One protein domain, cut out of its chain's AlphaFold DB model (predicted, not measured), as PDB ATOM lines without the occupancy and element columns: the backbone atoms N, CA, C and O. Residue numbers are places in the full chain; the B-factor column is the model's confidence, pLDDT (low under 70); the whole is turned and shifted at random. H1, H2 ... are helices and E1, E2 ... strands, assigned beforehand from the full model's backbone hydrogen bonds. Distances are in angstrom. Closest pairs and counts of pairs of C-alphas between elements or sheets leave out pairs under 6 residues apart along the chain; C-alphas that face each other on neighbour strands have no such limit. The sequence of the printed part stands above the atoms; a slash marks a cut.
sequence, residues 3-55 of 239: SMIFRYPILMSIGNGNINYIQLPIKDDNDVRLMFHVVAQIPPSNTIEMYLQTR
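Overview. This is residues 3 to 55 of the 239 residues of the protein "DBD_Tnp_Mut domain-containing protein" of Vitis vinifera (UniProt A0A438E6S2). A small, strongly twisted wall of three antiparallel strands has one helix, H1, lying along one face over E2 and E1, while the other face is bare. The long hairpin E1 and E2 makes most of the wall, the shorter E3 runs along the other side of E1, and the hairpin's loop, residues 11 to 19, reaches away from the sheet at one end of the longest axis. The printed part has 53 residues, with three named strands and one named helix in the order E1, E2, H1, E3; the sheet's order is E2, E1, E3, and the class is mixed, helices and strands. The whole is only just loose, close to compact, with a radius of gyration of the C-alphas of 12.2 A, and spans 34 by 27 by 16 A.

Along the chain. E1 is residues 3 to 10, 22.0 A from first to last C-alpha, and begins at C-alpha 3 at (124.470, 140.182, 191.047). E2, residues 20 to 26, is 19.2 A long. H1, residues 29 to 41, is 18.9 A long and begins at C-alpha 29 at (131.509, 134.045, 180.473). E3, residues 50 to 54, is 13.2 A long and ends at C-alpha 54 at (122.458, 144.261, 195.861).

Arrangement. E1 is the inner strand of the sheet, and E2 and E3 are its edge strands. E1 and E2 form a hairpin, antiparallel at 150 degrees between their directions; N 10 and O 20 are within hydrogen-bond range at 2.8 A, and so are N 24 and O 6 at 2.8 A. E1 and E3 are antiparallel at 138 degrees, with N 5 and O 51 within hydrogen-bond range at 2.8 A. H1 is on the sheet at a height of 9.2 A, over E2 and E1. It runs along the strands, at 22 degrees to E1 on the local plane. The closest C-alphas of H1 and E2 are those of Val 32 and Ile 26, 6.5 A apart; those of H1 and E1 are Met 35 and Phe 6, 7.2 A apart. E2, H1 and E3 make a split strand-helix-strand unit, two strands running the same way with E1 between them in the sheet, and its crossover is right-handed. With H1 on one face of the sheet, there are two layers. In H1, 8 of 9 O i to N i+4 pairs are within hydrogen-bond range.

Size, cuts and confidence. The two C-alphas farthest apart are those of Asn 16 and Asp 29, 35.8 A. The printed part has no cut. The link from E2 to H1 is tight, and those from E1 to E2 and from H1 to E3 are short. The mean pLDDT of the printed part is 77.1; residues 11 to 19, residues 43 to 47 and residue 55 are under 70.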
ATOM      1  N   SER A   3     124.845 140.905 192.269       83.38
ATOM      2  CA  SER A   3     124.470 140.182 191.047       83.38
ATOM      3  C   SER A   3     124.241 141.149 189.897       83.38
ATOM      4  O   SER A   3     123.484 142.109 190.035       83.38
ATOM      5  N   MET A   4     124.890 140.884 188.766       91.31
ATOM      6  CA  MET A   4     124.707 141.643 187.534       91.31
ATOM      7  C   MET A   4     123.569 141.030 186.716       91.31
ATOM      8  O   MET A   4     123.451 139.808 186.633       91.31
ATOM      9  N   ILE A   5     122.712 141.871 186.144       90.56
ATOM     10  CA  ILE A   5     121.525 141.455 185.394       90.56
ATOM     11  C   ILE A   5     121.471 142.243 184.090       90.56
ATOM     12  O   ILE A   5     121.429 143.472 184.107       90.56
ATOM     13  N   PHE A   6     121.429 141.534 182.969       90.38
ATOM     14  CA  PHE A   6     121.115 142.088 181.657       90.38
ATOM     15  C   PHE A   6     119.606 141.994 181.407       90.38
ATOM     16  O   PHE A   6     118.977 141.008 181.798       90.38
ATOM     17  N   ARG A   7     119.003 143.004 180.773       86.88
ATOM     18  CA  ARG A   7     117.596 142.954 180.349       86.88
ATOM     19  C   ARG A   7     117.485 143.169 178.852       86.88
ATOM     20  O   ARG A   7     118.094 144.094 178.327       86.88
ATOM     21  N   TYR A   8     116.669 142.357 178.189       82.75
ATOM     22  CA  TYR A   8     116.401 142.521 176.764       82.75
ATOM     23  C   TYR A   8     114.907 142.451 176.448       82.75
ATOM     24  O   TYR A   8     114.189 141.657 177.066       82.75
ATOM     25  N   PRO A   9     114.425 143.290 175.515       78.62
ATOM     26  CA  PRO A   9     113.021 143.327 175.147       78.62
ATOM     27  C   PRO A   9     112.608 142.057 174.398       78.62
ATOM     28  O   PRO A   9     113.319 141.576 173.515       78.62
ATOM     29  N   ILE A  10     111.417 141.550 174.704       73.06
ATOM     30  CA  ILE A  10     110.714 140.576 173.875       73.06
ATOM     31  C   ILE A  10     109.723 141.345 173.009       73.06
ATOM     32  O   ILE A  10     108.765 141.935 173.513       73.06
ATOM     33  N   LEU A  11     109.912 141.292 171.695       63.50
ATOM     34  CA  LEU A  11     108.921 141.759 170.730       63.50
ATOM     35  C   LEU A  11     107.785 140.727 170.628       63.50
ATOM     36  O   LEU A  11     107.652 140.027 169.629       63.50
ATOM     37  N   MET A  12     106.978 140.581 171.680       58.12
ATOM     38  CA  MET A  12     105.700 139.877 171.571       58.12
ATOM     39  C   MET A  12     104.633 140.889 171.153       58.12
ATOM     40  O   MET A  12     104.299 141.788 171.918       58.12
ATOM     41  N   SER A  13     104.081 140.732 169.945       51.03
ATOM     42  CA  SER A  13     102.933 141.501 169.427       51.03
ATOM     43  C   SER A  13     101.621 141.141 170.136       51.03
ATOM     44  O   SER A  13     100.612 140.854 169.492       51.03
ATOM     45  N   ILE A  14     101.613 141.118 171.465       52.50
ATOM     46  CA  ILE A  14     100.404 140.898 172.252       52.50
ATOM     47  C   ILE A  14     100.010 142.258 172.815       52.50
ATOM     48  O   ILE A  14     100.623 142.733 173.758       52.50
ATOM     49  N   GLY A  15      99.041 142.878 172.134       54.28
ATOM     50  CA  GLY A  15      98.190 143.995 172.558       54.28
ATOM     51  C   GLY A  15      98.730 144.974 173.609       54.28
ATOM     52  O   GLY A  15      98.919 144.622 174.766       54.28
ATOM     53  N   ASN A  16      98.784 146.250 173.217       56.62
ATOM     54  CA  ASN A  16      98.944 147.438 174.071       56.62
ATOM     55  C   ASN A  16     100.379 147.877 174.387       56.62
ATOM     56  O   ASN A  16     100.660 148.206 175.530       56.62
ATOM     57  N   GLY A  17     101.269 147.948 173.389       58.62
ATOM     58  CA  GLY A  17     102.448 148.841 173.399       58.62
ATOM     59  C   GLY A  17     103.484 148.663 174.522       58.62
ATOM     60  O   GLY A  17     104.475 149.388 174.545       58.62
ATOM     61  N   ASN A  18     103.282 147.715 175.434       61.19
ATOM     62  CA  ASN A  18     104.152 147.447 176.561       61.19
ATOM     63  C   ASN A  18     105.280 146.532 176.096       61.19
ATOM     64  O   ASN A  18     105.052 145.409 175.643       61.19
ATOM     65  N   ILE A  19     106.510 147.023 176.208       69.38
ATOM     66  CA  ILE A  19     107.703 146.231 175.936       69.38
ATOM     67  C   ILE A  19     107.960 145.361 177.167       69.38
ATOM     68  O   ILE A  19     108.290 145.864 178.240       69.38
ATOM     69  N   ASN A  20     107.795 144.049 177.015       74.81
ATOM     70  CA  ASN A  20     108.180 143.090 178.045       74.81
ATOM     71  C   ASN A  20     109.683 142.834 177.973       74.81
ATOM     72  O   ASN A  20     110.246 142.792 176.883       74.81
ATOM     73  N   TYR A  21     110.327 142.614 179.118       81.25
ATOM     74  CA  TYR A  21     111.763 142.348 179.194       81.25
ATOM     75  C   TYR A  21     112.038 140.997 179.851       81.25
ATOM     76  O   TYR A  21     111.442 140.670 180.878       81.25
ATOM     77  N   ILE A  22     112.994 140.247 179.300       82.12
ATOM     78  CA  ILE A  22     113.587 139.080 179.967       82.12
ATOM     79  C   ILE A  22     114.822 139.539 180.724       82.12
ATOM     80  O   ILE A  22     115.603 140.349 180.225       82.12
ATOM     81  N   GLN A  23     114.998 139.006 181.931       86.75
ATOM     82  CA  GLN A  23     116.194 139.206 182.737       86.75
ATOM     83  C   GLN A  23     117.149 138.028 182.544       86.75
ATOM     84  O   GLN A  23     116.752 136.877 182.716       86.75
ATOM     85  N   LEU A  24     118.409 138.326 182.248       86.62
ATOM     86  CA  LEU A  24     119.505 137.372 182.183       86.62
ATOM     87  C   LEU A  24     120.514 137.711 183.292       86.62
ATOM     88  O   LEU A  24     121.265 138.682 183.162       86.62
ATOM     89  N   PRO A  25     120.524 136.970 184.414       88.94
ATOM     90  CA  PRO A  25     121.581 137.086 185.411       88.94
ATOM     91  C   PRO A  25     122.924 136.709 184.784       88.94
ATOM     92  O   PRO A  25     123.025 135.651 184.176       88.94
ATOM     93  N   ILE A  26     123.943 137.546 184.966       90.62
ATOM     94  CA  ILE A  26     125.290 137.298 184.448       90.62
ATOM     95  C   ILE A  26     126.162 136.769 185.584       90.62
ATOM     96  O   ILE A  26     126.416 137.489 186.559       90.62
ATOM     97  N   LYS A  27     126.591 135.510 185.480       88.44
ATOM     98  CA  LYS A  27     127.407 134.823 186.492       88.44
ATOM     99  C   LYS A  27     128.763 134.389 185.951       88.44
ATOM    100  O   LYS A  27     129.720 134.356 186.723       88.44
ATOM    101  N   ASP A  28     128.839 134.074 184.663       84.38
ATOM    102  CA  ASP A  28     130.054 133.607 184.000       84.38
ATOM    103  C   ASP A  28     130.156 134.081 182.537       84.38
ATOM    104  O   ASP A  28     129.318 134.835 182.034       84.38
ATOM    105  N   ASP A  29     131.220 133.656 181.854       84.12
ATOM    106  CA  ASP A  29     131.509 134.045 180.473       84.12
ATOM    107  C   ASP A  29     130.502 133.470 179.462       84.12
ATOM    108  O   ASP A  29     130.281 134.075 178.408       84.12
ATOM    109  N   ASN A  30     129.844 132.344 179.766       84.31
ATOM    110  CA  ASN A  30     128.806 131.792 178.893       84.31
ATOM    111  C   ASN A  30     127.567 132.694 178.896       84.31
ATOM    112  O   ASN A  30     127.011 132.967 177.827       84.31
ATOM    113  N   ASP A  31     127.186 133.230 180.058       89.12
ATOM    114  CA  ASP A  31     126.092 134.204 180.165       89.12
ATOM    115  C   ASP A  31     126.403 135.494 179.383       89.12
ATOM    116  O   ASP A  31     125.539 136.048 178.697       89.12
ATOM    117  N   VAL A  32     127.658 135.961 179.429       86.00
ATOM    118  CA  VAL A  32     128.121 137.127 178.653       86.00
ATOM    119  C   VAL A  32     128.042 136.854 177.149       86.00
ATOM    120  O   VAL A  32     127.599 137.711 176.379       86.00
ATOM    121  N   ARG A  33     128.438 135.656 176.705       85.75
ATOM    122  CA  ARG A  33     128.308 135.250 175.296       85.75
ATOM    123  C   ARG A  33     126.847 135.221 174.856       85.75
ATOM    124  O   ARG A  33     126.535 135.720 173.773       85.75
ATOM    125  N   LEU A  34     125.957 134.695 175.697       86.44
ATOM    126  CA  LEU A  34     124.521 134.682 175.432       86.44
ATOM    127  C   LEU A  34     123.951 136.104 175.337       86.44
ATOM    128  O   LEU A  34     123.201 136.388 174.405       86.44
ATOM    129  N   MET A  35     124.360 137.020 176.222       89.75
ATOM    130  CA  MET A  35     123.993 138.440 176.137       89.75
ATOM    131  C   MET A  35     124.351 139.030 174.766       89.75
ATOM    132  O   MET A  35     123.486 139.606 174.106       89.75
ATOM    133  N   PHE A  36     125.596 138.867 174.302       87.44
ATOM    134  CA  PHE A  36     126.009 139.393 172.993       87.44
ATOM    135  C   PHE A  36     125.261 138.740 171.826       87.44
ATOM    136  O   PHE A  36     124.936 139.420 170.852       87.44
ATOM    137  N   HIS A  37     124.942 137.449 171.931       85.56
ATOM    138  CA  HIS A  37     124.127 136.757 170.936       85.56
ATOM    139  C   HIS A  37     122.705 137.331 170.852       85.56
ATOM    140  O   HIS A  37     122.173 137.496 169.752       85.56
ATOM    141  N   VAL A  38     122.103 137.668 171.995       83.56
ATOM    142  CA  VAL A  38     120.780 138.301 172.070       83.56
ATOM    143  C   VAL A  38     120.820 139.728 171.519       83.56
ATOM    144  O   VAL A  38     119.978 140.089 170.702       83.56
ATOM    145  N   VAL A  39     121.825 140.527 171.893       82.38
ATOM    146  CA  VAL A  39     121.995 141.905 171.395       82.38
ATOM    147  C   VAL A  39     122.141 141.939 169.871       82.38
ATOM    148  O   VAL A  39     121.526 142.780 169.225       82.38
ATOM    149  N   ALA A  40     122.886 140.999 169.282       81.62
ATOM    150  CA  ALA A  40     123.070 140.922 167.830       81.62
ATOM    151  C   ALA A  40     121.771 140.635 167.049       81.62
ATOM    152  O   ALA A  40     121.705 140.915 165.852       81.62
ATOM    153  N   GLN A  41     120.752 140.071 167.703       76.69
ATOM    154  CA  GLN A  41     119.461 139.735 167.091       76.69
ATOM    155  C   GLN A  41     118.414 140.844 167.226       76.69
ATOM    156  O   GLN A  41     117.395 140.803 166.536       76.69
ATOM    157  N   ILE A  42     118.638 141.830 168.098       70.12
ATOM    158  CA  ILE A  42     117.686 142.913 168.347       70.12
ATOM    159  C   ILE A  42     118.005 144.081 167.391       70.12
ATOM    160  O   ILE A  42     119.115 144.613 167.431       70.12
ATOM    161  N   PRO A  43     117.061 144.507 166.522       61.81
ATOM    162  CA  PRO A  43     117.240 145.658 165.630       61.81
ATOM    163  C   PRO A  43     117.609 146.944 166.395       61.81
ATOM    164  O   PRO A  43     117.313 147.056 167.586       61.81
ATOM    165  N   PRO A  44     118.223 147.935 165.719       55.78
ATOM    166  CA  PRO A  44     119.383 148.706 166.171       55.78
ATOM    167  C   PRO A  44     119.112 149.508 167.444       55.78
ATOM    168  O   PRO A  44     118.900 150.719 167.429       55.78
ATOM    169  N   SER A  45     119.148 148.814 168.570       54.72
ATOM    170  CA  SER A  45     119.194 149.409 169.892       54.72
ATOM    171  C   SER A  45     120.663 149.352 170.281       54.72
ATOM    172  O   SER A  45     121.127 148.355 170.818       54.72
ATOM    173  N   ASN A  46     121.432 150.392 169.949       55.97
ATOM    174  CA  ASN A  46     122.878 150.462 170.230       55.97
ATOM    175  C   ASN A  46     123.199 150.573 171.737       55.97
ATOM    176  O   ASN A  46     124.295 150.983 172.116       55.97
ATOM    177  N   THR A  47     122.240 150.242 172.599       66.12
ATOM    178  CA  THR A  47     122.279 150.479 174.033       66.12
ATOM    179  C   THR A  47     122.025 149.160 174.747       66.12
ATOM    180  O   THR A  47     120.963 148.558 174.606       66.12
ATOM    181  N   ILE A  48     123.019 148.717 175.514       79.50
ATOM    182  CA  ILE A  48     122.922 147.565 176.412       79.50
ATOM    183  C   ILE A  48     122.576 148.105 177.800       79.50
ATOM    184  O   ILE A  48     123.333 148.897 178.359       79.50
ATOM    185  N   GLU A  49     121.452 147.667 178.368       80.62
ATOM    186  CA  GLU A  49     121.071 148.005 179.741       80.62
ATOM    187  C   GLU A  49     121.488 146.899 180.716       80.62
ATOM    188  O   GLU A  49     121.073 145.743 180.595       80.62
ATOM    189  N   MET A  50     122.292 147.267 181.716       88.50
ATOM    190  CA  MET A  50     122.733 146.370 182.784       88.50
ATOM    191  C   MET A  50     122.381 146.929 184.158       88.50
ATOM    192  O   MET A  50     122.483 148.129 184.407       88.50
ATOM    193  N   TYR A  51     122.032 146.033 185.076       85.69
ATOM    194  CA  TYR A  51     121.607 146.354 186.431       85.69
ATOM    195  C   TYR A  51     122.488 145.625 187.444       85.69
ATOM    196  O   TYR A  51     122.808 144.449 187.275       85.69
ATOM    197  N   LEU A  52     122.846 146.313 188.528       88.75
ATOM    198  CA  LEU A  52     123.502 145.712 189.687       88.75
ATOM    199  C   LEU A  52     122.475 145.555 190.803       88.75
ATOM    200  O   LEU A  52     122.025 146.535 191.394       88.75
ATOM    201  N   GLN A  53     122.114 144.316 191.108       81.06
ATOM    202  CA  GLN A  53     121.266 144.008 192.246       81.06
ATOM    203  C   GLN A  53     122.141 143.732 193.472       81.06
ATOM    204  O   GLN A  53     123.001 142.849 193.480       81.06
ATOM    205  N   THR A  54     121.905 144.505 194.530       81.44
ATOM    206  CA  THR A  54     122.458 144.261 195.861       81.44
ATOM    207  C   THR A  54     121.373 143.602 196.705       81.44
ATOM    208  O   THR A  54     120.252 144.096 196.783       81.44
ATOM    209  N   ARG A  55     121.669 142.456 197.329       67.44
ATOM    210  CA  ARG A  55     120.811 141.957 198.414       67.44
ATOM    211  C   ARG A  55     121.143 142.735 199.691       67.44
ATOM    212  O   ARG A  55     122.333 142.780 200.030       67.44
TER     213      ARG A  55